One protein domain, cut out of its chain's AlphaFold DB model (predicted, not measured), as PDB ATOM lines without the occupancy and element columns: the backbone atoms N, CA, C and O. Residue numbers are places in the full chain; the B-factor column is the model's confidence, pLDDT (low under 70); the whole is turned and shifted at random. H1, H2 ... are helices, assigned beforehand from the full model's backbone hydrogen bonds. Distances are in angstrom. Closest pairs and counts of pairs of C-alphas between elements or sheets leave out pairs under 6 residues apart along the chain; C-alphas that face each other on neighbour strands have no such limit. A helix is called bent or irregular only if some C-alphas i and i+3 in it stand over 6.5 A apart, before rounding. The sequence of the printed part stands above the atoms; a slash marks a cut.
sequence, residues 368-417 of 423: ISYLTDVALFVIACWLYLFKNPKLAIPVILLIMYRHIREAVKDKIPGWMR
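Overview. This is residues 368 to 417 of the 423 residues of an uncharacterized protein of Anopheles culicifacies (UniProt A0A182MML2). Two long helices, H1 and H2, fold back on each other as a helical hairpin that opens as a narrow V away from its turn. H2 is the longer arm and makes the long axis, and residues 410 to 416, which run from the last two residues of H2 through the link of Ile 412 and Pro 413 into the short helix H3, stick out past the hairpin. The printed part has 50 residues with three named helices, H1, H2 and H3 in that order along the chain, and no named strand; the class is all helix. The whole is loose, with a radius of gyration of the C-alphas of 13.9 A, and its outline is a rod with spans of 47 by 21 by 10 A.

Along the chain. H1 begins at the first printed residue and holds residues 368 to 386, 19 residues, from C-alpha 368 at (182.282, 125.385, 137.677) to C-alpha 386 at (176.187, 101.878, 148.486), 26.6 A from first to last C-alpha. After Lys 387 and Asn 388 comes H2, residues 389 to 411, the longest helix with 23 residues and 32.6 A from first to last C-alpha; its C-alpha 389 is at (173.317, 100.281, 140.552). H2 is neither bent nor irregular, but only just: C-alphas 391 and 394 are 6.4 A apart. After Ile 412 and Pro 413 comes H3, residues 414 to 417, 5.3 A from first to last C-alpha, which ends with C-alpha 417 at (174.207, 128.808, 114.872).

Arrangement. H1 and H2 touch, with 16 pairs of C-alphas within 8 A. Their closest C-alphas are those of Ala 380 and Ala 392, 5.0 A apart. They run opposite ways at a shallow tilt of 23 degrees and form a helical hairpin, with centres 11.8 A apart. H2 touches H1 with residues 389 to 399 alone. H3 touches no helix: H1 and H3 are apart, and so are H2 and H3. In H1 every O i to N i+4 pair is within hydrogen-bond range, in H2 17 of 19 are, and H3, with 4 residues, is too short for such a pair; its one O i to N i+3 pair is within range.

Size, cuts and confidence. The two C-alphas farthest apart are those of Phe 386 and Trp 415, at 46.9 A, while the C-alphas of Ile 368 and Arg 417, the first and last printed, are 24.4 A apart. The printed part has no cut. The links from H1 to H2 and from H2 to H3 are both tight, with 2 residues each. Residues 410 to 416, of which 414 to 416 belong to H3, stand free. The mean pLDDT of the printed part is 84.9, and residues 416 to 417 are under 70.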
ATOM      1  N   ILE A 368     183.484 125.813 136.937       84.19
ATOM      2  CA  ILE A 368     182.282 125.385 137.677       84.19
ATOM      3  C   ILE A 368     181.598 124.214 136.964       84.19
ATOM      4  O   ILE A 368     181.172 123.265 137.618       84.19
ATOM      5  N   SER A 369     181.522 124.251 135.631       82.69
ATOM      6  CA  SER A 369     180.948 123.168 134.826       82.69
ATOM      7  C   SER A 369     181.641 121.832 135.097       82.69
ATOM      8  O   SER A 369     180.991 120.898 135.566       82.69
ATOM      9  N   TYR A 370     182.962 121.784 134.933       83.44
ATOM     10  CA  TYR A 370     183.774 120.610 135.238       83.44
ATOM     11  C   TYR A 370     183.626 120.158 136.701       83.44
ATOM     12  O   TYR A 370     183.432 118.973 136.966       83.44
ATOM     13  N   LEU A 371     183.635 121.093 137.660       90.12
ATOM     14  CA  LEU A 371     183.457 120.780 139.081       90.12
ATOM     15  C   LEU A 371     182.082 120.155 139.379       90.12
ATOM     16  O   LEU A 371     182.001 119.201 140.154       90.12
ATOM     17  N   THR A 372     181.005 120.646 138.752       88.75
ATOM     18  CA  THR A 372     179.665 120.049 138.895       88.75
ATOM     19  C   THR A 372     179.596 118.632 138.330       88.75
ATOM     20  O   THR A 372     178.990 117.766 138.959       88.75
ATOM     21  N   ASP A 373     180.276 118.350 137.219       87.12
ATOM     22  CA  ASP A 373     180.285 117.011 136.622       87.12
ATOM     23  C   ASP A 373     181.154 116.025 137.420       87.12
ATOM     24  O   ASP A 373     180.758 114.874 137.612       87.12
ATOM     25  N   VAL A 374     182.274 116.483 137.996       89.62
ATOM     26  CA  VAL A 374     183.064 115.708 138.971       89.62
ATOM     27  C   VAL A 374     182.246 115.413 140.236       89.62
ATOM     28  O   VAL A 374     182.254 114.280 140.720       89.62
ATOM     29  N   ALA A 375     181.486 116.382 140.756       91.12
ATOM     30  CA  ALA A 375     180.610 116.167 141.910       91.12
ATOM     31  C   ALA A 375     179.485 115.160 141.601       91.12
ATOM     32  O   ALA A 375     179.246 114.238 142.385       91.12
ATOM     33  N   LEU A 376     178.839 115.274 140.434       88.19
ATOM     34  CA  LEU A 376     177.845 114.306 139.959       88.19
ATOM     35  C   LEU A 376     178.453 112.911 139.756       88.19
ATOM     36  O   LEU A 376     177.804 111.919 140.086       88.19
ATOM     37  N   PHE A 377     179.698 112.814 139.281       89.88
ATOM     38  CA  PHE A 377     180.417 111.546 139.149       89.88
ATOM     39  C   PHE A 377     180.690 110.894 140.512       89.88
ATOM     40  O   PHE A 377     180.404 109.711 140.689       89.88
ATOM     41  N   VAL A 378     181.144 111.658 141.515       91.56
ATOM     42  CA  VAL A 378     181.323 111.155 142.891       91.56
ATOM     43  C   VAL A 378     179.992 110.671 143.483       91.56
ATOM     44  O   VAL A 378     179.939 109.589 144.071       91.56
ATOM     45  N   ILE A 379     178.895 111.408 143.267       89.00
ATOM     46  CA  ILE A 379     177.542 110.997 143.681       89.00
ATOM     47  C   ILE A 379     177.102 109.716 142.949       89.00
ATOM     48  O   ILE A 379     176.555 108.810 143.578       89.00
ATOM     49  N   ALA A 380     177.375 109.591 141.647       88.62
ATOM     50  CA  ALA A 380     177.067 108.393 140.866       88.62
ATOM     51  C   ALA A 380     177.851 107.164 141.358       88.62
ATOM     52  O   ALA A 380     177.258 106.101 141.555       88.62
ATOM     53  N   CYS A 381     179.153 107.309 141.626       87.06
ATOM     54  CA  CYS A 381     179.982 106.266 142.229       87.06
ATOM     55  C   CYS A 381     179.467 105.861 143.618       87.06
ATOM     56  O   CYS A 381     179.382 104.671 143.918       87.06
ATOM     57  N   TRP A 382     179.056 106.823 144.450       91.69
ATOM     58  CA  TRP A 382     178.481 106.541 145.764       91.69
ATOM     59  C   TRP A 382     177.144 105.783 145.666       91.69
ATOM     60  O   TRP A 382     176.961 104.763 146.333       91.69
ATOM     61  N   LEU A 383     176.232 106.205 144.781       91.50
ATOM     62  CA  LEU A 383     174.958 105.514 144.533       91.50
ATOM     63  C   LEU A 383     175.156 104.090 143.989       91.50
ATOM     64  O   LEU A 383     174.424 103.179 144.389       91.50
ATOM     65  N   TYR A 384     176.148 103.905 143.112       89.94
ATOM     66  CA  TYR A 384     176.527 102.615 142.535       89.94
ATOM     67  C   TYR A 384     177.063 101.640 143.592       89.94
ATOM     68  O   TYR A 384     176.658 100.479 143.602       89.94
ATOM     69  N   LEU A 385     177.934 102.115 144.491       85.94
ATOM     70  CA  LEU A 385     178.575 101.290 145.519       85.94
ATOM     71  C   LEU A 385     177.669 100.993 146.726       85.94
ATOM     72  O   LEU A 385     177.723  99.884 147.253       85.94
ATOM     73  N   PHE A 386     176.855 101.958 147.177       81.00
ATOM     74  CA  PHE A 386     176.187 101.878 148.486       81.00
ATOM     75  C   PHE A 386     174.664 101.735 148.466       81.00
ATOM     76  O   PHE A 386     174.106 101.306 149.475       81.00
ATOM     77  N   LYS A 387     173.965 102.103 147.379       80.56
ATOM     78  CA  LYS A 387     172.487 102.089 147.361       80.56
ATOM     79  C   LYS A 387     171.875 101.154 146.334       80.56
ATOM     80  O   LYS A 387     171.131 100.261 146.723       80.56
ATOM     81  N   ASN A 388     172.091 101.384 145.042       82.62
ATOM     82  CA  ASN A 388     171.514 100.561 143.975       82.62
ATOM     83  C   ASN A 388     172.158 100.925 142.626       82.62
ATOM     84  O   ASN A 388     172.024 102.077 142.204       82.62
ATOM     85  N   PRO A 389     172.735  99.975 141.862       82.62
ATOM     86  CA  PRO A 389     173.317 100.281 140.552       82.62
ATOM     87  C   PRO A 389     172.270 100.823 139.564       82.62
ATOM     88  O   PRO A 389     172.588 101.665 138.729       82.62
ATOM     89  N   LYS A 390     170.996 100.428 139.720       87.69
ATOM     90  CA  LYS A 390     169.856 100.946 138.942       87.69
ATOM     91  C   LYS A 390     169.661 102.466 139.066       87.69
ATOM     92  O   LYS A 390     169.157 103.072 138.129       87.69
ATOM     93  N   LEU A 391     170.064 103.077 140.186       84.75
ATOM     94  CA  LEU A 391     169.974 104.528 140.404       84.75
ATOM     95  C   LEU A 391     171.205 105.288 139.890       84.75
ATOM     96  O   LEU A 391     171.105 106.477 139.614       84.75
ATOM     97  N   ALA A 392     172.347 104.617 139.716       88.00
ATOM     98  CA  ALA A 392     173.543 105.231 139.141       88.00
ATOM     99  C   ALA A 392     173.441 105.396 137.613       88.00
ATOM    100  O   ALA A 392     173.908 106.398 137.080       88.00
ATOM    101  N   ILE A 393     172.787 104.454 136.917       88.38
ATOM    102  CA  ILE A 393     172.591 104.479 135.452       88.38
ATOM    103  C   ILE A 393     172.074 105.838 134.931       88.38
ATOM    104  O   ILE A 393     172.744 106.401 134.065       88.38
ATOM    105  N   PRO A 394     170.952 106.410 135.422       87.88
ATOM    106  CA  PRO A 394     170.465 107.697 134.920       87.88
ATOM    107  C   PRO A 394     171.425 108.863 135.200       87.88
ATOM    108  O   PRO A 394     171.539 109.751 134.361       87.88
ATOM    109  N   VAL A 395     172.156 108.854 136.323       86.62
ATOM    110  CA  VAL A 395     173.131 109.915 136.651       86.62
ATOM    111  C   VAL A 395     174.341 109.850 135.713       86.62
ATOM    112  O   VAL A 395     174.740 110.868 135.154       86.62
ATOM    113  N   ILE A 396     174.876 108.650 135.467       87.19
ATOM    114  CA  ILE A 396     175.984 108.423 134.522       87.19
ATOM    115  C   ILE A 396     175.569 108.815 133.097       87.19
ATOM    116  O   ILE A 396     176.341 109.454 132.382       87.19
ATOM    117  N   LEU A 397     174.339 108.482 132.690       89.69
ATOM    118  CA  LEU A 397     173.794 108.855 131.382       89.69
ATOM    119  C   LEU A 397     173.653 110.380 131.252       89.69
ATOM    120  O   LEU A 397     173.993 110.923 130.206       89.69
ATOM    121  N   LEU A 398     173.235 111.082 132.312       87.50
ATOM    122  CA  LEU A 398     173.116 112.545 132.328       87.50
ATOM    123  C   LEU A 398     174.485 113.235 132.184       87.50
ATOM    124  O   LEU A 398     174.622 114.124 131.342       87.50
ATOM    125  N   ILE A 399     175.511 112.769 132.909       87.69
ATOM    126  CA  ILE A 399     176.904 113.233 132.749       87.69
ATOM    127  C   ILE A 399     177.376 112.984 131.308       87.69
ATOM    128  O   ILE A 399     177.821 113.903 130.624       87.69
ATOM    129  N   MET A 400     177.214 111.761 130.793       89.56
ATOM    130  CA  MET A 400     177.632 111.411 129.430       89.56
ATOM    131  C   MET A 400     176.911 112.249 128.360       89.56
ATOM    132  O   MET A 400     177.550 112.741 127.433       89.56
ATOM    133  N   TYR A 401     175.600 112.467 128.501       91.38
ATOM    134  CA  TYR A 401     174.819 113.341 127.624       91.38
ATOM    135  C   TYR A 401     175.344 114.780 127.651       91.38
ATOM    136  O   TYR A 401     175.436 115.418 126.602       91.38
ATOM    137  N   ARG A 402     175.733 115.285 128.827       85.12
ATOM    138  CA  ARG A 402     176.308 116.621 128.971       85.12
ATOM    139  C   ARG A 402     177.663 116.744 128.266       85.12
ATOM    140  O   ARG A 402     177.807 117.635 127.433       85.12
ATOM    141  N   HIS A 403     178.597 115.825 128.515       86.62
ATOM    142  CA  HIS A 403     179.894 115.787 127.823       86.62
ATOM    143  C   HIS A 403     179.720 115.705 126.295       86.62
ATOM    144  O   HIS A 403     180.408 116.402 125.549       86.62
ATOM    145  N   ILE A 404     178.763 114.899 125.811       87.38
ATOM    146  CA  ILE A 404     178.416 114.832 124.383       87.38
ATOM    147  C   ILE A 404     177.862 116.178 123.897       87.38
ATOM    148  O   ILE A 404     178.277 116.652 122.845       87.38
ATOM    149  N   ARG A 405     176.963 116.826 124.648       84.81
ATOM    150  CA  ARG A 405     176.381 118.132 124.295       84.81
ATOM    151  C   ARG A 405     177.438 119.236 124.215       84.81
ATOM    152  O   ARG A 405     177.319 120.105 123.357       84.81
ATOM    153  N   GLU A 406     178.450 119.213 125.074       82.94
ATOM    154  CA  GLU A 406     179.567 120.165 125.048       82.94
ATOM    155  C   GLU A 406     180.492 119.887 123.853       82.94
ATOM    156  O   GLU A 406     180.619 120.745 122.981       82.94
ATOM    157  N   ALA A 407     180.960 118.648 123.675       83.00
ATOM    158  CA  ALA A 407     181.750 118.265 122.499       83.00
ATOM    159  C   ALA A 407     181.012 118.482 121.156       83.00
ATOM    160  O   ALA A 407     181.646 118.723 120.128       83.00
ATOM    161  N   VAL A 408     179.676 118.406 121.142       84.88
ATOM    162  CA  VAL A 408     178.833 118.743 119.985       84.88
ATOM    163  C   VAL A 408     178.714 120.257 119.799       84.88
ATOM    164  O   VAL A 408     178.833 120.706 118.664       84.88
ATOM    165  N   LYS A 409     178.549 121.064 120.858       79.56
ATOM    166  CA  LYS A 409     178.588 122.537 120.750       79.56
ATOM    167  C   LYS A 409     179.896 123.015 120.121       79.56
ATOM    168  O   LYS A 409     179.847 123.851 119.223       79.56
ATOM    169  N   ASP A 410     181.028 122.455 120.535       77.38
ATOM    170  CA  ASP A 410     182.350 122.835 120.021       77.38
ATOM    171  C   ASP A 410     182.538 122.419 118.554       77.38
ATOM    172  O   ASP A 410     183.146 123.140 117.765       77.38
ATOM    173  N   LYS A 411     181.960 121.275 118.164       79.00
ATOM    174  CA  LYS A 411     181.982 120.770 116.783       79.00
ATOM    175  C   LYS A 411     180.939 121.417 115.865       79.00
ATOM    176  O   LYS A 411     181.125 121.353 114.653       79.00
ATOM    177  N   ILE A 412     179.872 122.031 116.389       79.75
ATOM    178  CA  ILE A 412     178.887 122.781 115.593       79.75
ATOM    179  C   ILE A 412     179.531 124.092 115.115       79.75
ATOM    180  O   ILE A 412     179.769 124.992 115.938       79.75
ATOM    181  N   PRO A 413     179.769 124.260 113.798       77.44
ATOM    182  CA  PRO A 413     180.393 125.465 113.270       77.44
ATOM    183  C   PRO A 413     179.518 126.698 113.503       77.44
ATOM    184  O   PRO A 413     178.290 126.627 113.430       77.44
ATOM    185  N   GLY A 414     180.142 127.863 113.695       70.12
ATOM    186  CA  GLY A 414     179.425 129.124 113.925       70.12
ATOM    187  C   GLY A 414     178.435 129.508 112.815       70.12
ATOM    188  O   GLY A 414     177.452 130.189 113.094       70.12
ATOM    189  N   TRP A 415     178.626 129.028 111.577       75.50
ATOM    190  CA  TRP A 415     177.673 129.258 110.484       75.50
ATOM    191  C   TRP A 415     176.316 128.577 110.708       75.50
ATOM    192  O   TRP A 415     175.303 129.115 110.276       75.50
ATOM    193  N   MET A 416     176.277 127.455 111.433       68.81
ATOM    194  CA  MET A 416     175.048 126.706 111.713       68.81
ATOM    195  C   MET A 416     174.232 127.311 112.869       68.81
ATOM    196  O   MET A 416     173.052 127.014 113.008       68.81
ATOM    197  N   ARG A 417     174.839 128.185 113.689       67.31
ATOM    198  CA  ARG A 417     174.207 128.808 114.872       67.31
ATOM    199  C   ARG A 417     173.411 130.085 114.558       67.31
ATOM    200  O   ARG A 417     172.957 130.750 115.480       67.31
TER     201      ARG A 417